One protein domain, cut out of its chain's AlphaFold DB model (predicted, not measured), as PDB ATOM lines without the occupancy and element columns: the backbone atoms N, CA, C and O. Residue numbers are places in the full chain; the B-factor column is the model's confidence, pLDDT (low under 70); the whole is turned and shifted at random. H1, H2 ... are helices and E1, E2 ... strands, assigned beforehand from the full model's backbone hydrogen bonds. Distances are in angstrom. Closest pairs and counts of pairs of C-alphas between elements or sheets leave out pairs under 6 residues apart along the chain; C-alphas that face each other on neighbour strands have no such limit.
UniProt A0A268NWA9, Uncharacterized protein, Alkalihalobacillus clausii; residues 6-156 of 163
ATOM      1  N   TYR A   6      36.984 -20.038 -23.243       95.31
ATOM      2  CA  TYR A   6      37.483 -18.937 -22.441       95.31
ATOM      3  C   TYR A   6      37.462 -17.636 -23.252       95.31
ATOM      4  O   TYR A   6      37.907 -17.601 -24.403       95.31
ATOM      5  N   ILE A   7      36.964 -16.563 -22.636       97.00
ATOM      6  CA  ILE A   7      37.140 -15.186 -23.106       97.00
ATOM      7  C   ILE A   7      37.546 -14.329 -21.907       97.00
ATOM      8  O   ILE A   7      36.757 -14.135 -20.986       97.00
ATOM      9  N   GLY A   8      38.764 -13.796 -21.918       96.94
ATOM     10  CA  GLY A   8      39.215 -12.805 -20.944       96.94
ATOM     11  C   GLY A   8      39.086 -11.399 -21.503       96.94
ATOM     12  O   GLY A   8      39.676 -11.113 -22.543       96.94
ATOM     13  N   LEU A   9      38.360 -10.513 -20.823       97.94
ATOM     14  CA  LEU A   9      38.323  -9.088 -21.157       97.94
ATOM     15  C   LEU A   9      39.300  -8.328 -20.262       97.94
ATOM     16  O   LEU A   9      39.247  -8.432 -19.039       97.94
ATOM     17  N   THR A  10      40.178  -7.541 -20.881       97.06
ATOM     18  CA  THR A  10      41.060  -6.594 -20.193       97.06
ATOM     19  C   THR A  10      40.681  -5.180 -20.599       97.06
ATOM     20  O   THR A  10      40.634  -4.875 -21.791       97.06
ATOM     21  N   ALA A  11      40.453  -4.308 -19.621       97.06
ATOM     22  CA  ALA A  11      40.246  -2.882 -19.822       97.06
ATOM     23  C   ALA A  11      41.251  -2.072 -18.995       97.06
ATOM     24  O   ALA A  11      41.571  -2.424 -17.862       97.06
ATOM     25  N   TYR A  12      41.745  -0.981 -19.573       95.81
ATOM     26  CA  TYR A  12      42.633  -0.023 -18.925       95.81
ATOM     27  C   TYR A  12      41.909   1.308 -18.787       95.81
ATOM     28  O   TYR A  12      41.489   1.885 -19.790       95.81
ATOM     29  N   ILE A  13      41.776   1.778 -17.552       95.50
ATOM     30  CA  ILE A  13      41.042   2.988 -17.180       95.50
ATOM     31  C   ILE A  13      42.027   4.002 -16.600       95.50
ATOM     32  O   ILE A  13      42.932   3.621 -15.855       95.50
ATOM     33  N   LYS A  14      41.872   5.287 -16.925       93.38
ATOM     34  CA  LYS A  14      42.642   6.363 -16.283       93.38
ATOM     35  C   LYS A  14      42.407   6.374 -14.772       93.38
ATOM     36  O   LYS A  14      41.311   6.081 -14.297       93.38
ATOM     37  N   GLU A  15      43.436   6.723 -14.013       88.81
ATOM     38  CA  GLU A  15      43.274   7.014 -12.592       88.81
ATOM     39  C   GLU A  15      42.520   8.345 -12.429       88.81
ATOM     40  O   GLU A  15      42.939   9.374 -12.956       88.81
ATOM     41  N   ASN A  16      41.375   8.301 -11.745       85.56
ATOM     42  CA  ASN A  16      40.534   9.454 -11.428       85.56
ATOM     43  C   ASN A  16      39.740   9.130 -10.150       85.56
ATOM     44  O   ASN A  16      39.243   8.011 -10.016       85.56
ATOM     45  N   GLU A  17      39.596  10.095  -9.241       81.44
ATOM     46  CA  GLU A  17      38.785   9.967  -8.019       81.44
ATOM     47  C   GLU A  17      37.320   9.613  -8.337       81.44
ATOM     48  O   GLU A  17      36.697   8.825  -7.629       81.44
ATOM     49  N   GLU A  18      36.781  10.105  -9.459       83.31
ATOM     50  CA  GLU A  18      35.413   9.792  -9.901       83.31
ATOM     51  C   GLU A  18      35.221   8.315 -10.288       83.31
ATOM     52  O   GLU A  18      34.090   7.821 -10.338       83.31
ATOM     53  N   ASN A  19      36.312   7.588 -10.560       88.56
ATOM     54  CA  ASN A  19      36.239   6.182 -10.945       88.56
ATOM     55  C   ASN A  19      35.973   5.252  -9.765       88.56
ATOM     56  O   ASN A  19      35.487   4.146  -9.996       88.56
ATOM     57  N   GLU A  20      36.202   5.685  -8.522       87.62
ATOM     58  CA  GLU A  20      35.928   4.860  -7.341       87.62
ATOM     59  C   GLU A  20      34.454   4.432  -7.282       87.62
ATOM     60  O   GLU A  20      34.163   3.242  -7.172       87.62
ATOM     61  N   ASP A  21      33.522   5.371  -7.465       89.31
ATOM     62  CA  ASP A  21      32.087   5.064  -7.460       89.31
ATOM     63  C   ASP A  21      31.694   4.154  -8.636       89.31
ATOM     64  O   ASP A  21      30.868   3.250  -8.483       89.31
ATOM     65  N   LYS A  22      32.307   4.352  -9.811       93.56
ATOM     66  CA  LYS A  22      32.076   3.513 -10.997       93.56
ATOM     67  C   LYS A  22      32.581   2.084 -10.775       93.56
ATOM     68  O   LYS A  22      31.917   1.131 -11.185       93.56
ATOM     69  N   PHE A  23      33.718   1.914 -10.097       93.38
ATOM     70  CA  PHE A  23      34.223   0.600  -9.699       93.38
ATOM     71  C   PHE A  23      33.307  -0.071  -8.677       93.38
ATOM     72  O   PHE A  23      33.035  -1.261  -8.824       93.38
ATOM     73  N   THR A  24      32.763   0.664  -7.702       91.38
ATOM     74  CA  THR A  24      31.755   0.121  -6.775       91.38
ATOM     75  C   THR A  24      30.495  -0.335  -7.518       91.38
ATOM     76  O   THR A  24      29.957  -1.396  -7.203       91.38
ATOM     77  N   VAL A  25      30.026   0.418  -8.522       94.00
ATOM     78  CA  VAL A  25      28.895  -0.001  -9.373       94.00
ATOM     79  C   VAL A  25      29.233  -1.296 -10.115       94.00
ATOM     80  O   VAL A  25      28.466  -2.251 -10.045       94.00
ATOM     81  N   LEU A  26      30.399  -1.380 -10.760       95.25
ATOM     82  CA  LEU A  26      30.822  -2.593 -11.464       95.25
ATOM     83  C   LEU A  26      30.984  -3.799 -10.521       95.25
ATOM     84  O   LEU A  26      30.527  -4.892 -10.843       95.25
ATOM     85  N   GLY A  27      31.592  -3.613  -9.348       93.00
ATOM     86  CA  GLY A  27      31.797  -4.683  -8.368       93.00
ATOM     87  C   GLY A  27      30.517  -5.164  -7.682       93.00
ATOM     88  O   GLY A  27      30.521  -6.223  -7.068       93.00
ATOM     89  N   ARG A  28      29.408  -4.425  -7.809       91.75
ATOM     90  CA  ARG A  28      28.068  -4.902  -7.431       91.75
ATOM     91  C   ARG A  28      27.384  -5.707  -8.538       91.75
ATOM     92  O   ARG A  28      26.452  -6.439  -8.233       91.75
ATOM     93  N   ALA A  29      27.794  -5.551  -9.798       93.19
ATOM     94  CA  ALA A  29      27.353  -6.417 -10.894       93.19
ATOM     95  C   ALA A  29      28.161  -7.717 -10.961       93.19
ATOM     96  O   ALA A  29      27.657  -8.718 -11.455       93.19
ATOM     97  N   LEU A  30      29.416  -7.686 -10.511       94.06
ATOM     98  CA  LEU A  30      30.342  -8.809 -10.569       94.06
ATOM     99  C   LEU A  30      30.893  -9.082  -9.172       94.06
ATOM    100  O   LEU A  30      31.837  -8.421  -8.731       94.06
ATOM    101  N   ASP A  31      30.333 -10.085  -8.500       89.50
ATOM    102  CA  ASP A  31      30.778 -10.515  -7.176       89.50
ATOM    103  C   ASP A  31      32.265 -10.902  -7.188       89.50
ATOM    104  O   ASP A  31      32.998 -10.668  -6.223       89.50
ATOM    105  N   SER A  32      32.745 -11.419  -8.320       88.31
ATOM    106  CA  SER A  32      34.159 -11.730  -8.562       88.31
ATOM    107  C   SER A  32      35.116 -10.540  -8.391       88.31
ATOM    108  O   SER A  32      36.295 -10.747  -8.101       88.31
ATOM    109  N   LEU A  33      34.629  -9.300  -8.508       92.00
ATOM    110  CA  LEU A  33      35.422  -8.078  -8.338       92.00
ATOM    111  C   LEU A  33      35.344  -7.477  -6.930       92.00
ATOM    112  O   LEU A  33      36.112  -6.560  -6.640       92.00
ATOM    113  N   GLN A  34      34.487  -7.985  -6.039       84.25
ATOM    114  CA  GLN A  34      34.272  -7.408  -4.702       84.25
ATOM    115  C   GLN A  34      35.553  -7.302  -3.868       84.25
ATOM    116  O   GLN A  34      35.733  -6.337  -3.136       84.25
ATOM    117  N   GLY A  35      36.487  -8.246  -4.016       82.88
ATOM    118  CA  GLY A  35      37.783  -8.185  -3.330       82.88
ATOM    119  C   GLY A  35      38.711  -7.060  -3.814       82.88
ATOM    120  O   GLY A  35      39.747  -6.831  -3.198       82.88
ATOM    121  N   SER A  36      38.364  -6.386  -4.916       83.50
ATOM    122  CA  SER A  36      39.141  -5.295  -5.524       83.50
ATOM    123  C   SER A  36      38.507  -3.912  -5.333       83.50
ATOM    124  O   SER A  36      39.083  -2.929  -5.794       83.50
ATOM    125  N   VAL A  37      37.326  -3.816  -4.710       83.69
ATOM    126  CA  VAL A  37      36.572  -2.557  -4.583       83.69
ATOM    127  C   VAL A  37      36.001  -2.377  -3.179       83.69
ATOM    128  O   VAL A  37      35.702  -3.344  -2.485       83.69
ATOM    129  N   ASP A  38      35.803  -1.126  -2.769       76.81
ATOM    130  CA  ASP A  38      35.083  -0.803  -1.538       76.81
ATOM    131  C   ASP A  38      33.567  -0.747  -1.810       76.81
ATOM    132  O   ASP A  38      33.072   0.117  -2.542       76.81
ATOM    133  N   LEU A  39      32.822  -1.700  -1.245       76.50
ATOM    134  CA  LEU A  39      31.371  -1.832  -1.431       76.50
ATOM    135  C   LEU A  39      30.539  -1.112  -0.369       76.50
ATOM    136  O   LEU A  39      29.317  -1.007  -0.542       76.50
ATOM    137  N   GLU A  40      31.156  -0.621   0.712       74.50
ATOM    138  CA  GLU A  40      30.436   0.061   1.796       74.50
ATOM    139  C   GLU A  40      29.836   1.396   1.327       74.50
ATOM    140  O   GLU A  40      28.883   1.915   1.916       74.50
ATOM    141  N   ARG A  41      30.328   1.923   0.200       72.56
ATOM    142  CA  ARG A  41      29.798   3.118  -0.456       72.56
ATOM    143  C   ARG A  41      28.422   2.867  -1.064       72.56
ATOM    144  O   ARG A  41      28.205   1.914  -1.811       72.56
ATOM    145  N   SER A  42      27.475   3.759  -0.785       73.19
ATOM    146  CA  SER A  42      26.168   3.754  -1.448       73.19
ATOM    147  C   SER A  42      26.303   4.135  -2.922       73.19
ATOM    148  O   SER A  42      26.949   5.136  -3.221       73.19
ATOM    149  N   ILE A  43      25.628   3.411  -3.826       75.25
ATOM    150  CA  ILE A  43      25.555   3.813  -5.237       75.25
ATOM    151  C   ILE A  43      24.912   5.199  -5.335       75.25
ATOM    152  O   ILE A  43      23.787   5.421  -4.877       75.25
ATOM    153  N   ASN A  44      25.626   6.123  -5.973       78.00
ATOM    154  CA  ASN A  44      25.094   7.424  -6.336       78.00
ATOM    155  C   ASN A  44      23.926   7.251  -7.325       78.00
ATOM    156  O   ASN A  44      24.043   6.528  -8.314       78.00
ATOM    157  N   LYS A  45      22.811   7.961  -7.097       84.00
ATOM    158  CA  LYS A  45      21.629   7.949  -7.981       84.00
ATOM    159  C   LYS A  45      21.960   8.264  -9.442       84.00
ATOM    160  O   LYS A  45      21.219   7.853 -10.326       84.00
ATOM    161  N   HIS A  46      23.066   8.963  -9.695       87.94
ATOM    162  CA  HIS A  46      23.562   9.227 -11.042       87.94
ATOM    163  C   HIS A  46      23.724   7.951 -11.894       87.94
ATOM    164  O   HIS A  46      23.451   7.984 -13.089       87.94
ATOM    165  N   TYR A  47      24.076   6.816 -11.281       91.56
ATOM    166  CA  TYR A  47      24.302   5.548 -11.983       91.56
ATOM    167  C   TYR A  47      23.059   4.656 -12.079       91.56
ATOM    168  O   TYR A  47      23.143   3.541 -12.590       91.56
ATOM    169  N   GLN A  48      21.898   5.121 -11.612       90.94
ATOM    170  CA  GLN A  48      20.689   4.300 -11.544       90.94
ATOM    171  C   GLN A  48      20.245   3.788 -12.922       90.94
ATOM    172  O   GLN A  48      19.911   2.615 -13.045       90.94
ATOM    173  N   ASN A  49      20.363   4.606 -13.972       93.50
ATOM    174  CA  ASN A  49      20.059   4.184 -15.345       93.50
ATOM    175  C   ASN A  49      20.941   3.014 -15.820       93.50
ATOM    176  O   ASN A  49      20.492   2.197 -16.615       93.50
ATOM    177  N   ILE A  50      22.190   2.938 -15.347       95.19
ATOM    178  CA  ILE A  50      23.100   1.830 -15.667       95.19
ATOM    179  C   ILE A  50      22.698   0.600 -14.859       95.19
ATOM    180  O   ILE A  50      22.573  -0.480 -15.421       95.19
ATOM    181  N   VAL A  51      22.443   0.757 -13.559       94.56
ATOM    182  CA  VAL A  51      22.041  -0.354 -12.679       94.56
ATOM    183  C   VAL A  51      20.731  -0.998 -13.144       94.56
ATOM    184  O   VAL A  51      20.581  -2.211 -13.059       94.56
ATOM    185  N   GLU A  52      19.791  -0.213 -13.661       94.56
ATOM    186  CA  GLU A  52      18.497  -0.692 -14.166       94.56
ATOM    187  C   GLU A  52      18.556  -1.226 -15.612       94.56
ATOM    188  O   GLU A  52      17.547  -1.720 -16.114       94.56
ATOM    189  N   SER A  53      19.711  -1.144 -16.284       97.69
ATOM    190  CA  SER A  53      19.877  -1.628 -17.662       97.69
ATOM    191  C   SER A  53      19.840  -3.156 -17.763       97.69
ATOM    192  O   SER A  53      20.246  -3.866 -16.839       97.69
ATOM    193  N   GLU A  54      19.391  -3.671 -18.911       97.81
ATOM    194  CA  GLU A  54      19.356  -5.116 -19.181       97.81
ATOM    195  C   GLU A  54      20.764  -5.721 -19.131       97.81
ATOM    196  O   GLU A  54      20.959  -6.814 -18.600       97.81
ATOM    197  N   GLU A  55      21.762  -4.985 -19.618       98.06
ATOM    198  CA  GLU A  55      23.162  -5.388 -19.632       98.06
ATOM    199  C   GLU A  55      23.713  -5.568 -18.214       98.06
ATOM    200  O   GLU A  55      24.360  -6.575 -17.926       98.06
ATOM    201  N   TYR A  56      23.427  -4.629 -17.308       97.62
ATOM    202  CA  TYR A  56      23.859  -4.720 -15.913       97.62
ATOM    203  C   TYR A  56      23.176  -5.882 -15.185       97.62
ATOM    204  O   TYR A  56      23.841  -6.652 -14.489       97.62
ATOM    205  N   GLN A  57      21.861  -6.037 -15.363       97.38
ATOM    206  CA  GLN A  57      21.119  -7.146 -14.756       97.38
ATOM    207  C   GLN A  57      21.624  -8.498 -15.274       97.38
ATOM    208  O   GLN A  57      21.810  -9.427 -14.487       97.38
ATOM    209  N   TYR A  58      21.950  -8.593 -16.567       97.50
ATOM    210  CA  TYR A  58      22.524  -9.808 -17.137       97.50
ATOM    211  C   TYR A  58      23.862 -10.171 -16.485       97.50
ATOM    212  O   TYR A  58      24.064 -11.341 -16.162       97.50
ATOM    213  N   LEU A  59      24.760  -9.197 -16.269       96.75
ATOM    214  CA  LEU A  59      26.028  -9.432 -15.564       96.75
ATOM    215  C   LEU A  59      25.794  -9.999 -14.168       96.75
ATOM    216  O   LEU A  59      26.349 -11.047 -13.844       96.75
ATOM    217  N   TYR A  60      24.926  -9.344 -13.397       95.31
ATOM    218  CA  TYR A  60      24.600  -9.747 -12.034       95.31
ATOM    219  C   TYR A  60      24.051 -11.178 -11.967       95.31
ATOM    220  O   TYR A  60      24.483 -11.987 -11.148       95.31
ATOM    221  N   GLU A  61      23.146 -11.538 -12.874       95.69
ATOM    222  CA  GLU A  61      22.566 -12.883 -12.923       95.69
ATOM    223  C   GLU A  61      23.549 -13.960 -13.413       95.69
ATOM    224  O   GLU A  61      23.355 -15.148 -13.135       95.69
ATOM    225  N   HIS A  62      24.581 -13.572 -14.169       95.31
ATOM    226  CA  HIS A  62      25.471 -14.493 -14.880       95.31
ATOM    227  C   HIS A  62      26.925 -14.477 -14.399       95.31
ATOM    228  O   HIS A  62      27.751 -15.162 -15.004       95.31
ATOM    229  N   ASP A  63      27.243 -13.793 -13.296       94.12
ATOM    230  CA  ASP A  63      28.616 -13.676 -12.782       94.12
ATOM    231  C   ASP A  63      29.270 -15.031 -12.459       94.12
ATOM    232  O   ASP A  63      30.485 -15.148 -12.486       94.12
ATOM    233  N   TYR A  64      28.518 -16.121 -12.280       92.69
ATOM    234  CA  TYR A  64      29.112 -17.457 -12.095       92.69
ATOM    235  C   TYR A  64      30.080 -17.887 -13.216       92.69
ATOM    236  O   TYR A  64      30.888 -18.788 -12.994       92.69
ATOM    237  N   VAL A  65      30.020 -17.288 -14.417       95.06
ATOM    238  CA  VAL A  65      30.977 -17.575 -15.505       95.06
ATOM    239  C   VAL A  65      32.380 -17.025 -15.232       95.06
ATOM    240  O   VAL A  65      33.319 -17.410 -15.927       95.06
ATOM    241  N   THR A  66      32.537 -16.147 -14.240       95.25
ATOM    242  CA  THR A  66      33.805 -15.498 -13.874       95.25
ATOM    243  C   THR A  66      34.569 -16.225 -12.765       95.25
ATOM    244  O   THR A  66      35.661 -15.802 -12.382       95.25
ATOM    245  N   PHE A  67      34.045 -17.367 -12.304       93.69
ATOM    246  CA  PHE A  67      34.676 -18.247 -11.317       93.69
ATOM    247  C   PHE A  67      35.108 -19.584 -11.943       93.69
ATOM    248  O   PHE A  67      34.620 -20.643 -11.524       93.69
ATOM    249  N   PRO A  68      35.994 -19.574 -12.958       92.75
ATOM    250  CA  PRO A  68      36.469 -20.805 -13.561       92.75
ATOM    251  C   PRO A  68      37.273 -21.626 -12.557       92.75
ATOM    252  O   PRO A  68      37.979 -21.098 -11.692       92.75
ATOM    253  N   LYS A  69      37.206 -22.945 -12.703       92.56
ATOM    254  CA  LYS A  69      38.174 -23.842 -12.066       92.56
ATOM    255  C   LYS A  69      39.425 -23.943 -12.932       92.56
ATOM    256  O   LYS A  69      39.351 -23.792 -14.145       92.56
ATOM    257  N   GLU A  70      40.556 -24.285 -12.320       90.19
ATOM    258  CA  GLU A  70      41.854 -24.373 -13.013       90.19
ATOM    259  C   GLU A  70      41.813 -25.252 -14.272       90.19
ATOM    260  O   GLU A  70      42.383 -24.887 -15.290       90.19
ATOM    261  N   TYR A  71      41.088 -26.378 -14.238       90.88
ATOM    262  CA  TYR A  71      40.979 -27.281 -15.390       90.88
ATOM    263  C   TYR A  71      40.113 -26.734 -16.538       90.88
ATOM    264  O   TYR A  71      40.078 -27.348 -17.597       90.88
ATOM    265  N   GLU A  72      39.365 -25.650 -16.317       93.62
ATOM    266  CA  GLU A  72      38.479 -25.023 -17.309       93.62
ATOM    267  C   GLU A  72      39.190 -23.881 -18.056       93.62
ATOM    268  O   GLU A  72      38.689 -23.390 -19.070       93.62
ATOM    269  N   LEU A  73      40.344 -23.444 -17.544       94.06
ATOM    270  CA  LEU A  73      41.179 -22.409 -18.139       94.06
ATOM    271  C   LEU A  73      42.091 -22.996 -19.227       94.06
ATOM    272  O   LEU A  73      42.435 -24.176 -19.170       94.06
ATOM    273  N   PRO A  74      42.536 -22.175 -20.197       95.00
ATOM    274  CA  PRO A  74      43.577 -22.567 -21.140       95.00
ATOM    275  C   PRO A  74      44.856 -23.029 -20.433       95.00
ATOM    276  O   PRO A  74      45.227 -22.526 -19.364       95.00
ATOM    277  N   ASN A  75      45.588 -23.937 -21.069       93.00
ATOM    278  CA  ASN A  75      46.861 -24.426 -20.558       93.00
ATOM    279  C   ASN A  75      47.865 -23.276 -20.392       93.00
ATOM    280  O   ASN A  75      48.062 -22.454 -21.287       93.00
ATOM    281  N   GLY A  76      48.538 -23.233 -19.240       92.44
ATOM    282  CA  GLY A  76      49.543 -22.206 -18.960       92.44
ATOM    283  C   GLY A  76      48.970 -20.807 -18.718       92.44
ATOM    284  O   GLY A  76      49.721 -19.836 -18.835       92.44
ATOM    285  N   THR A  77      47.678 -20.689 -18.384       93.75
ATOM    286  CA  THR A  77      47.088 -19.418 -17.934       93.75
ATOM    287  C   THR A  77      47.862 -18.890 -16.714       93.75
ATOM    288  O   THR A  77      48.038 -19.616 -15.737       93.75
ATOM    289  N   PRO A  78      48.409 -17.660 -16.767       92.12
ATOM    290  CA  PRO A  78      49.094 -17.062 -15.624       92.12
ATOM    291  C   PRO A  78      48.122 -16.678 -14.501       92.12
ATOM    292  O   PRO A  78      47.088 -16.091 -14.797       92.12
ATOM    293  N   GLU A  79      48.533 -16.804 -13.232       88.69
ATOM    294  CA  GLU A  79      47.699 -16.513 -12.040       88.69
ATOM    295  C   GLU A  79      46.950 -15.170 -12.090       88.69
ATOM    296  O   GLU A  79      45.800 -15.048 -11.671       88.69
ATOM    297  N   LYS A  80      47.585 -14.133 -12.654       86.38
ATOM    298  CA  LYS A  80      46.989 -12.794 -12.811       86.38
ATOM    299  C   LYS A  80      45.774 -12.749 -13.756       86.38
ATOM    300  O   LYS A  80      45.165 -11.686 -13.867       86.38
ATOM    301  N   TYR A  81      45.491 -13.842 -14.460       89.44
ATOM    302  CA  TYR A  81      44.386 -14.028 -15.395       89.44
ATOM    303  C   TYR A  81      43.401 -15.125 -14.951       89.44
ATOM    304  O   TYR A  81      42.437 -15.402 -15.667       89.44
ATOM    305  N   ASP A  82      43.581 -15.714 -13.769       85.69
ATOM    306  CA  ASP A  82      42.705 -16.794 -13.294       85.69
ATOM    307  C   ASP A  82      41.398 -16.267 -12.697       85.69
ATOM    308  O   ASP A  82      40.392 -16.973 -12.647       85.69
ATOM    309  N   ARG A  83      41.407 -15.022 -12.211       90.12
ATOM    310  CA  ARG A  83      40.278 -14.403 -11.510       90.12
ATOM    311  C   ARG A  83      40.072 -12.973 -11.957       90.12
ATOM    312  O   ARG A  83      41.018 -12.310 -12.383       90.12
ATOM    313  N   ALA A  84      38.838 -12.502 -11.817       94.81
ATOM    314  CA  ALA A  84      38.535 -11.103 -12.034       94.81
ATOM    315  C   ALA A  84      39.281 -10.233 -11.007       94.81
ATOM    316  O   ALA A  84      39.396 -10.602  -9.837       94.81
ATOM    317  N   ALA A  85      39.822  -9.098 -11.445       94.50
ATOM    318  CA  ALA A  85      40.538  -8.179 -10.566       94.50
ATOM    319  C   ALA A  85      40.556  -6.754 -11.122       94.50
ATOM    320  O   ALA A  85      40.625  -6.552 -12.339       94.50
ATOM    321  N   ILE A  86      40.591  -5.775 -10.216       94.56
ATOM    322  CA  ILE A  86      40.934  -4.381 -10.520       94.56
ATOM    323  C   ILE A  86      42.249  -4.072  -9.816       94.56
ATOM    324  O   ILE A  86      42.337  -4.152  -8.595       94.56
ATOM    325  N   VAL A  87      43.293  -3.761 -10.585       92.94
ATOM    326  CA  VAL A  87      44.627  -3.497 -10.028       92.94
ATOM    327  C   VAL A  87      45.252  -2.250 -10.648       92.94
ATOM    328  O   VAL A  87      45.152  -2.073 -11.866       92.94
ATOM    329  N   PRO A  88      45.921  -1.392  -9.857       92.50
ATOM    330  CA  PRO A  88      46.706  -0.300 -10.408       92.50
ATOM    331  C   PRO A  88      47.922  -0.861 -11.155       92.50
ATOM    332  O   PRO A  88      48.574  -1.809 -10.709       92.50
ATOM    333  N   VAL A  89      48.225  -0.282 -12.311       92.81
ATOM    334  CA  VAL A  89      49.360  -0.646 -13.161       92.81
ATOM    335  C   VAL A  89      50.032   0.610 -13.697       92.81
ATOM    336  O   VAL A  89      49.369   1.560 -14.104       92.81
ATOM    337  N   GLU A  90      51.360   0.601 -13.740       91.50
ATOM    338  CA  GLU A  90      52.131   1.671 -14.367       91.50
ATOM    339  C   GLU A  90      52.432   1.308 -15.825       91.50
ATOM    340  O   GLU A  90      53.054   0.283 -16.119       91.50
ATOM    341  N   ILE A  91      51.997   2.155 -16.758       86.38
ATOM    342  CA  ILE A  91      52.260   2.002 -18.189       86.38
ATOM    343  C   ILE A  91      52.872   3.300 -18.701       86.38
ATOM    344  O   ILE A  91      52.223   4.342 -18.719       86.38
ATOM    345  N   LYS A  92      54.130   3.228 -19.155       83.38
ATOM    346  CA  LYS A  92      54.873   4.374 -19.717       83.38
ATOM    347  C   LYS A  92      54.873   5.606 -18.789       83.38
ATOM    348  O   LYS A  92      54.776   6.732 -19.266       83.38
ATOM    349  N   GLY A  93      54.979   5.386 -17.477       85.19
ATOM    350  CA  GLY A  93      54.990   6.447 -16.465       85.19
ATOM    351  C   GLY A  93      53.615   7.025 -16.113       85.19
ATOM    352  O   GLY A  93      53.549   8.001 -15.376       85.19
ATOM    353  N   SER A  94      52.521   6.465 -16.640       87.19
ATOM    354  CA  SER A  94      51.148   6.797 -16.235       87.19
ATOM    355  C   SER A  94      50.554   5.662 -15.408       87.19
ATOM    356  O   SER A  94      50.668   4.496 -15.794       87.19
ATOM    357  N   ILE A  95      49.908   6.001 -14.294       91.56
ATOM    358  CA  ILE A  95      49.164   5.047 -13.471       91.56
ATOM    359  C   ILE A  95      47.768   4.883 -14.077       91.56
ATOM    360  O   ILE A  95      47.082   5.861 -14.375       91.56
ATOM    361  N   LEU A  96      47.377   3.635 -14.317       94.12
ATOM    362  CA  LEU A  96      46.071   3.237 -14.833       94.12
ATOM    363  C   LEU A  96      45.502   2.128 -13.948       94.12
ATOM    364  O   LEU A  96      46.251   1.368 -13.339       94.12
ATOM    365  N   TYR A  97      44.186   1.958 -13.949       95.12
ATOM    366  CA  TYR A  97      43.555   0.759 -13.410       95.12
ATOM    367  C   TYR A  97      43.369  -0.271 -14.518       95.12
ATOM    368  O   TYR A  97      42.746   0.007 -15.543       95.12
ATOM    369  N   ARG A  98      43.891  -1.479 -14.309       95.19
ATOM    370  CA  ARG A  98      43.583  -2.640 -15.143       95.19
ATOM    371  C   ARG A  98      42.412  -3.390 -14.526       95.19
ATOM    372  O   ARG A  98      42.578  -4.017 -13.481       95.19
ATOM    373  N   ILE A  99      41.278  -3.384 -15.214       96.25
ATOM    374  CA  ILE A  99      40.181  -4.317 -14.970       96.25
ATOM    375  C   ILE A  99      40.449  -5.556 -15.818       96.25
ATOM    376  O   ILE A  99      40.666  -5.455 -17.028       96.25
ATOM    377  N   TYR A 100      40.422  -6.725 -15.199       96.81
ATOM    378  CA  TYR A 100      40.422  -7.994 -15.906       96.81
ATOM    379  C   TYR A 100      39.240  -8.841 -15.438       96.81
ATOM    380  O   TYR A 100      38.990  -8.918 -14.238       96.81
ATOM    381  N   VAL A 101      38.524  -9.459 -16.379       97.44
ATOM    382  CA  VAL A 101      37.399 -10.366 -16.108       97.44
ATOM    383  C   VAL A 101      37.531 -11.600 -17.011       97.44
ATOM    384  O   VAL A 101      37.383 -11.470 -18.231       97.44
ATOM    385  N   PRO A 102      37.815 -12.793 -16.457       96.69
ATOM    386  CA  PRO A 102      37.701 -14.044 -17.195       96.69
ATOM    387  C   PRO A 102      36.226 -14.440 -17.322       96.69
ATOM    388  O   PRO A 102      35.456 -14.251 -16.385       96.69
ATOM    389  N   ALA A 103      35.829 -15.034 -18.445       96.69
ATOM    390  CA  ALA A 103      34.537 -15.696 -18.593       96.69
ATOM    391  C   ALA A 103      34.726 -17.071 -19.237       96.69
ATOM    392  O   ALA A 103      35.284 -17.182 -20.332       96.69
ATOM    393  N   VAL A 104      34.247 -18.115 -18.559       95.81
ATOM    394  CA  VAL A 104      34.407 -19.504 -18.992       95.81
ATOM    395  C   VAL A 104      33.082 -20.250 -18.940       95.81
ATOM    396  O   VAL A 104      32.378 -20.256 -17.931       95.81
ATOM    397  N   ALA A 105      32.727 -20.913 -20.041       94.25
ATOM    398  CA  ALA A 105      31.599 -21.838 -20.071       94.25
ATOM    399  C   ALA A 105      31.698 -22.809 -21.252       94.25
ATOM    400  O   ALA A 105      32.379 -22.563 -22.243       94.25
ATOM    401  N   LYS A 106      30.910 -23.885 -21.189       90.06
ATOM    402  CA  LYS A 106      30.707 -24.818 -22.313       90.06
ATOM    403  C   LYS A 106      29.814 -24.258 -23.430       90.06
ATOM    404  O   LYS A 106      29.759 -24.823 -24.516       90.06
ATOM    405  N   GLY A 107      29.075 -23.178 -23.160       83.81
ATOM    406  CA  GLY A 107      28.179 -22.527 -24.119       83.81
ATOM    407  C   GLY A 107      28.792 -21.244 -24.666       83.81
ATOM    408  O   GLY A 107      28.850 -20.250 -23.945       83.81
ATOM    409  N   GLN A 108      29.210 -21.258 -25.935       85.38
ATOM    410  CA  GLN A 108      29.850 -20.108 -26.584       85.38
ATOM    411  C   GLN A 108      28.956 -18.863 -26.585       85.38
ATOM    412  O   GLN A 108      29.417 -17.785 -26.224       85.38
ATOM    413  N   ASP A 109      27.680 -19.015 -26.939       90.00
ATOM    414  CA  ASP A 109      26.754 -17.883 -27.060       90.00
ATOM    415  C   ASP A 109      26.619 -17.119 -25.744       90.00
ATOM    416  O   ASP A 109      26.528 -15.897 -25.723       90.00
ATOM    417  N   LYS A 110      26.675 -17.845 -24.627       88.94
ATOM    418  CA  LYS A 110      26.524 -17.290 -23.289       88.94
ATOM    419  C   LYS A 110      27.718 -16.441 -22.872       88.94
ATOM    420  O   LYS A 110      27.528 -15.322 -22.415       88.94
ATOM    421  N   ILE A 111      28.940 -16.946 -23.054       93.50
ATOM    422  CA  ILE A 111      30.149 -16.170 -22.732       93.50
ATOM    423  C   ILE A 111      30.330 -15.001 -23.695       93.50
ATOM    424  O   ILE A 111      30.754 -13.928 -23.280       93.50
ATOM    425  N   GLN A 112      29.954 -15.174 -24.965       94.81
ATOM    426  CA  GLN A 112      29.988 -14.085 -25.930       94.81
ATOM    427  C   GLN A 112      28.974 -13.005 -25.567       94.81
ATOM    428  O   GLN A 112      29.329 -11.832 -25.585       94.81
ATOM    429  N   HIS A 113      27.752 -13.377 -25.182       96.00
ATOM    430  CA  HIS A 113      26.760 -12.416 -24.716       96.00
ATOM    431  C   HIS A 113      27.240 -11.697 -23.450       96.00
ATOM    432  O   HIS A 113      27.242 -10.470 -23.412       96.00
ATOM    433  N   PHE A 114      27.737 -12.445 -22.460       97.12
ATOM    434  CA  PHE A 114      28.279 -11.880 -21.225       97.12
ATOM    435  C   PHE A 114      29.391 -10.857 -21.495       97.12
ATOM    436  O   PHE A 114      29.342  -9.746 -20.980       97.12
ATOM    437  N   ILE A 115      30.370 -11.180 -22.344       97.19
ATOM    438  CA  ILE A 115      31.499 -10.281 -22.615       97.19
ATOM    439  C   ILE A 115      31.112  -9.126 -23.545       97.19
ATOM    440  O   ILE A 115      31.378  -7.962 -23.242       97.19
ATOM    441  N   TYR A 116      30.512  -9.428 -24.696       96.56
ATOM    442  CA  TYR A 116      30.348  -8.455 -25.777       96.56
ATOM    443  C   TYR A 116      29.060  -7.642 -25.687       96.56
ATOM    444  O   TYR A 116      29.062  -6.493 -26.136       96.56
ATOM    445  N   ASN A 117      28.002  -8.213 -25.106       96.62
ATOM    446  CA  ASN A 117      26.677  -7.596 -25.050       96.62
ATOM    447  C   ASN A 117      26.286  -7.132 -23.644       96.62
ATOM    448  O   ASN A 117      25.358  -6.346 -23.542       96.62
ATOM    449  N   ALA A 118      26.985  -7.566 -22.591       97.69
ATOM    450  CA  ALA A 118      26.728  -7.111 -21.226       97.69
ATOM    451  C   ALA A 118      27.928  -6.341 -20.640       97.69
ATOM    452  O   ALA A 118      27.846  -5.134 -20.412       97.69
ATOM    453  N   LEU A 119      29.088  -6.991 -20.491       98.00
ATOM    454  CA  LEU A 119      30.258  -6.402 -19.827       98.00
ATOM    455  C   LEU A 119      30.803  -5.199 -20.587       98.00
ATOM    456  O   LEU A 119      31.004  -4.132 -20.011       98.00
ATOM    457  N   ARG A 120      31.030  -5.355 -21.894       97.19
ATOM    458  CA  ARG A 120      31.534  -4.272 -22.741       97.19
ATOM    459  C   ARG A 120      30.622  -3.031 -22.695       97.19
ATOM    460  O   ARG A 120      31.161  -1.953 -22.449       97.19
ATOM    461  N   PRO A 121      29.295  -3.119 -22.919       97.19
ATOM    462  CA  PRO A 121      28.406  -1.959 -22.804       97.19
ATOM    463  C   PRO A 121      28.395  -1.305 -21.420       97.19
ATOM    464  O   PRO A 121      28.404  -0.078 -21.342       97.19
ATOM    465  N   VAL A 122      28.436  -2.090 -20.338       97.75
ATOM    466  CA  VAL A 122      28.508  -1.547 -18.971       97.75
ATOM    467  C   VAL A 122      29.821  -0.794 -18.750       97.75
ATOM    468  O   VAL A 122      29.801   0.330 -18.254       97.75
ATOM    469  N   LEU A 123      30.957  -1.351 -19.184       97.06
ATOM    470  CA  LEU A 123      32.256  -0.676 -19.096       97.06
ATOM    471  C   LEU A 123      32.296   0.617 -19.916       97.06
ATOM    472  O   LEU A 123      32.833   1.614 -19.444       97.06
ATOM    473  N   LEU A 124      31.709   0.618 -21.114       96.25
ATOM    474  CA  LEU A 124      31.587   1.825 -21.932       96.25
ATOM    475  C   LEU A 124      30.709   2.876 -21.247       96.25
ATOM    476  O   LEU A 124      31.093   4.034 -21.176       96.25
ATOM    477  N   SER A 125      29.567   2.470 -20.694       95.62
ATOM    478  CA  SER A 125      28.630   3.386 -20.034       95.62
ATOM    479  C   SER A 125      29.200   3.995 -18.754       95.62
ATOM    480  O   SER A 125      28.900   5.140 -18.431       95.62
ATOM    481  N   LEU A 126      30.017   3.238 -18.017       95.06
ATOM    482  CA  LEU A 126      30.665   3.718 -16.800       95.06
ATOM    483  C   LEU A 126      31.884   4.593 -17.110       95.06
ATOM    484  O   LEU A 126      32.036   5.659 -16.519       95.06
ATOM    485  N   PHE A 127      32.759   4.149 -18.013       94.50
ATOM    486  CA  PHE A 127      34.121   4.673 -18.113       94.50
ATOM    487  C   PHE A 127      34.451   5.368 -19.435       94.50
ATOM    488  O   PHE A 127      35.619   5.660 -19.624       94.50
ATOM    489  N   ASP A 128      33.494   5.631 -20.331       88.50
ATOM    490  CA  ASP A 128      33.699   6.153 -21.701       88.50
ATOM    491  C   ASP A 128      34.983   6.995 -21.911       88.50
ATOM    492  O   ASP A 128      35.941   6.535 -22.534       88.50
ATOM    493  N   GLU A 129      35.065   8.189 -21.310       89.12
ATOM    494  CA  GLU A 129      36.198   9.123 -21.473       89.12
ATOM    495  C   GLU A 129      37.502   8.686 -20.765       89.12
ATOM    496  O   GLU A 129      38.620   9.104 -21.121       89.12
ATOM    497  N   ASP A 130      37.366   7.831 -19.757       92.50
ATOM    498  CA  ASP A 130      38.451   7.274 -18.954       92.50
ATOM    499  C   ASP A 130      38.979   5.950 -19.525       92.50
ATOM    500  O   ASP A 130      40.079   5.524 -19.162       92.50
ATOM    501  N   LEU A 131      38.241   5.304 -20.433       93.81
ATOM    502  CA  LEU A 131      38.591   4.028 -21.043       93.81
ATOM    503  C   LEU A 131      39.679   4.228 -22.102       93.81
ATOM    504  O   LEU A 131      39.458   4.693 -23.220       93.81
ATOM    505  N   VAL A 132      40.888   3.816 -21.751       93.88
ATOM    506  CA  VAL A 132      42.079   3.966 -22.587       93.88
ATOM    507  C   VAL A 132      42.164   2.867 -23.639       93.88
ATOM    508  O   VAL A 132      42.470   3.115 -24.810       93.88
ATOM    509  N   HIS A 133      41.943   1.630 -23.210       94.31
ATOM    510  CA  HIS A 133      42.095   0.450 -24.043       94.31
ATOM    511  C   HIS A 133      41.209  -0.670 -23.514       94.31
ATOM    512  O   HIS A 133      41.095  -0.847 -22.304       94.31
ATOM    513  N   MET A 134      40.615  -1.443 -24.415       96.19
ATOM    514  CA  MET A 134      39.853  -2.638 -24.080       96.19
ATOM    515  C   MET A 134      40.119  -3.704 -25.130       96.19
ATOM    516  O   MET A 134      39.978  -3.439 -26.327       96.19
ATOM    517  N   ALA A 135      40.467  -4.904 -24.690       96.75
ATOM    518  CA  ALA A 135      40.731  -6.040 -25.558       96.75
ATOM    519  C   ALA A 135      40.188  -7.330 -24.947       96.75
ATOM    520  O   ALA A 135      40.045  -7.445 -23.727       96.75
ATOM    521  N   THR A 136      39.905  -8.301 -25.805       97.25
ATOM    522  CA  THR A 136      39.584  -9.668 -25.406       97.25
ATOM    523  C   THR A 136      40.673 -10.628 -25.841       97.25
ATOM    524  O   THR A 136      41.323 -10.408 -26.864       97.25
ATOM    525  N   LYS A 137      40.845 -11.703 -25.074       96.62
ATOM    526  CA  LYS A 137      41.654 -12.864 -25.435       96.62
ATOM    527  C   LYS A 137      40.779 -14.109 -25.392       96.62
ATOM    528  O   LYS A 137      40.172 -14.390 -24.363       96.62
ATOM    529  N   GLU A 138      40.688 -14.817 -26.510       95.62
ATOM    530  CA  GLU A 138      39.850 -16.007 -26.677       95.62
ATOM    531  C   GLU A 138      40.716 -17.258 -26.833       95.62
ATOM    532  O   GLU A 138      41.684 -17.246 -27.595       95.62
ATOM    533  N   ALA A 139      40.356 -18.331 -26.133       93.88
ATOM    534  CA  ALA A 139      41.043 -19.621 -26.205       93.88
ATOM    535  C   ALA A 139      40.119 -20.766 -25.752       93.88
ATOM    536  O   ALA A 139      39.019 -20.542 -25.233       93.88
ATOM    537  N   MET A 140      40.580 -21.998 -25.938       92.12
ATOM    538  CA  MET A 140      39.971 -23.226 -25.414       92.12
ATOM    539  C   MET A 140      40.794 -23.796 -24.247       92.12
ATOM    540  O   MET A 140      41.990 -23.540 -24.148       92.12
ATOM    541  N   GLU A 141      40.182 -24.627 -23.397       89.81
ATOM    542  CA  GLU A 141      40.853 -25.238 -22.227       89.81
ATOM    543  C   GLU A 141      42.138 -26.026 -22.564       89.81
ATOM    544  O   GLU A 141      43.086 -26.054 -21.788       89.81
ATOM    545  N   TYR A 142      42.212 -26.645 -23.745       89.56
ATOM    546  CA  TYR A 142      43.378 -27.425 -24.178       89.56
ATOM    547  C   TYR A 142      44.421 -26.615 -24.963       89.56
ATOM    548  O   TYR A 142      45.496 -27.145 -25.261       89.56
ATOM    549  N   GLU A 143      44.134 -25.362 -25.309       92.94
ATOM    550  CA  GLU A 143      45.064 -24.480 -26.020       92.94
ATOM    551  C   GLU A 143      46.033 -23.802 -25.045       92.94
ATOM    552  O   GLU A 143      45.724 -23.640 -23.866       92.94
ATOM    553  N   ASP A 144      47.216 -23.407 -25.523       93.25
ATOM    554  CA  ASP A 144      48.128 -22.579 -24.729       93.25
ATOM    555  C   ASP A 144      47.562 -21.159 -24.640       93.25
ATOM    556  O   ASP A 144      47.230 -20.544 -25.657       93.25
ATOM    557  N   PHE A 145      47.484 -20.617 -23.424       92.25
ATOM    558  CA  PHE A 145      46.988 -19.267 -23.181       92.25
ATOM    559  C   PHE A 145      47.664 -18.233 -24.084       92.25
ATOM    560  O   PHE A 145      47.005 -17.324 -24.574       92.25
ATOM    561  N   ARG A 146      48.971 -18.357 -24.339       91.25
ATOM    562  CA  ARG A 146      49.737 -17.379 -25.130       91.25
ATOM    563  C   ARG A 146      49.279 -17.320 -26.582       91.25
ATOM    564  O   ARG A 146      49.269 -16.230 -27.152       91.25
ATOM    565  N   ASP A 147      48.836 -18.452 -27.119       92.31
ATOM    566  CA  ASP A 147      48.373 -18.593 -28.499       92.31
ATOM    567  C   ASP A 147      46.921 -18.115 -28.685       92.31
ATOM    568  O   ASP A 147      46.438 -18.011 -29.814       92.31
ATOM    569  N   GLY A 148      46.229 -17.782 -27.587       90.81
ATOM    570  CA  GLY A 148      44.860 -17.276 -27.605       90.81
ATOM    571  C   GLY A 148      44.700 -16.026 -28.472       90.81
ATOM    572  O   GLY A 148      45.511 -15.091 -28.418       90.81
ATOM    573  N   LYS A 149      43.614 -15.992 -29.249       93.94
ATOM    574  CA  LYS A 149      43.301 -14.924 -30.200       93.94
ATOM    575  C   LYS A 149      42.953 -13.637 -29.466       93.94
ATOM    576  O   LYS A 149      41.984 -13.591 -28.713       93.94
ATOM    577  N   GLU A 150      43.665 -12.565 -29.780       94.31
ATOM    578  CA  GLU A 150      43.393 -11.242 -29.221       94.31
ATOM    579  C   GLU A 150      42.582 -10.366 -30.173       94.31
ATOM    580  O   GLU A 150      42.828 -10.325 -31.381       94.31
ATOM    581  N   THR A 151      41.604  -9.649 -29.623       94.50
ATOM    582  CA  THR A 151      40.767  -8.699 -30.362       94.50
ATOM    583  C   THR A 151      40.705  -7.377 -29.611       94.50
ATOM    584  O   THR A 151      40.248  -7.316 -28.474       94.50
ATOM    585  N   ILE A 152      41.137  -6.295 -30.259       94.12
ATOM    586  CA  ILE A 152      41.041  -4.941 -29.704       94.12
ATOM    587  C   ILE A 152      39.618  -4.421 -29.926       94.12
ATOM    588  O   ILE A 152      39.144  -4.363 -31.060       94.12
ATOM    589  N   LEU A 153      38.951  -4.022 -28.845       91.19
ATOM    590  CA  LEU A 153      37.581  -3.501 -28.849       91.19
ATOM    591  C   LEU A 153      37.541  -1.973 -28.780       91.19
ATOM    592  O   LEU A 153      36.698  -1.351 -29.424       91.19
ATOM    593  N   VAL A 154      38.444  -1.377 -27.999       89.06
ATOM    594  CA  VAL A 154      38.620   0.076 -27.861       89.06
ATOM    595  C   VAL A 154      40.109   0.377 -27.764       89.06
ATOM    596  O   VAL A 154      40.853  -0.329 -27.088       89.06
ATOM    597  N   SER A 155      40.550   1.441 -28.431       85.31
ATOM    598  CA  SER A 155      41.904   1.968 -28.282       85.31
ATOM    599  C   SER A 155      41.892   3.475 -28.489       85.31
ATOM    600  O   SER A 155      41.593   3.951 -29.587       85.31
ATOM    601  N   ALA A 156      42.271   4.227 -27.460       77.44
ATOM    602  CA  ALA A 156      42.594   5.636 -27.613       77.44
ATOM    603  C   ALA A 156      43.819   5.782 -28.534       77.44
ATOM    604  O   ALA A 156      44.764   4.993 -28.458       77.44
TER     605      ALA A 156
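What this domain is: This is residues 6 to 156 of the 163 residues of an uncharacterized protein of Alkalihalobacillus clausii (UniProt A0A268NWA9). A twisted wall of five antiparallel strands has one long helix, H5, packed along one face over E1 and E4, with H4 and H2 on the same face beside the strands. H1 packs on H5 and H4 and only grazes the sheet, and H3 lies off the sheet, farthest from the mean of the C-alphas. The printed part has 151 residues with five named helices and five named strands, in the order E1 H1 H2 H3 H4 E2 E3 H5 E4 E5. The class is mixed, in two layers, H5 on one face of the sheet E2 E3 E1 E4 E5. The whole is compact, radius of gyration of the C-alphas 14.8 A, and spans 44 by 38 by 25 A.

How they stand to each other: The sheet runs E2, residues 85 to 91, E3, 94 to 105, E1, 6 to 14, E4, 131 to 140, and E5, 149 to 155. Within hydrogen-bond range are N 89 and O 96 at 2.8 A in the hairpin E2 and E3, N 11 and O 99 at 2.8 A between E1 and E3, N 8 and O 137 at 2.9 A between E1 and E4, and N 151 and O 136 at 2.9 A in the hairpin E4 and E5. H5, residues 108 to 130, runs along the strands over E1 and E4, at a height over the sheet of 8.4 A. E3, H5 and E4 make a split strand-helix-strand unit, two strands running the same way with E1 between them, with a right-handed crossover. H4, residues 54 to 66, touches H5 at a steep tilt of 61 degrees, the closest C-alphas being those of Glu 55 and Ala 118, 4.3 A apart. H2, residues 31 to 36, touches H4, closest at C-alphas Ser 32 and Thr 66, 6.5 A. H1, residues 19 to 29, touches residues 122 to 127 of H5 alone, closest at C-alphas Lys 22 and Leu 126, 6.0 A. H3, residues 45 to 51, only just touches H5, with 3 pairs of C-alphas within 8 A, the closest being Ile 50 and Val 122, 7.2 A. Every O i to N i+4 pair is within hydrogen-bond range in H1, against 13 of 19 in H5, 6 of 9 in H4, 1 of 3 in H3 and 0 of 2 in H2; O i to N i+3 gives 3 of 4 in H3 and 2 of 3 in H2.

Where its parts are: E1 begins at C-alpha 6 (37.483, -18.937, -22.441) and is 26.5 A long; E3 is 34.9 A, E4 27.6 A and H5 29.7 A. H5 has a kink of 54 degrees near residue 124. E5 ends at C-alpha 155 (41.904, 1.968, -28.282).

The domain as a whole: The C-alphas farthest apart are those of Lys 45 and Tyr 142, 44.6 A. The printed part has no cut, and the link from H4 to E2 is long, 18 residues. The mean pLDDT of the printed part is 91.8, and no printed residue is under 70.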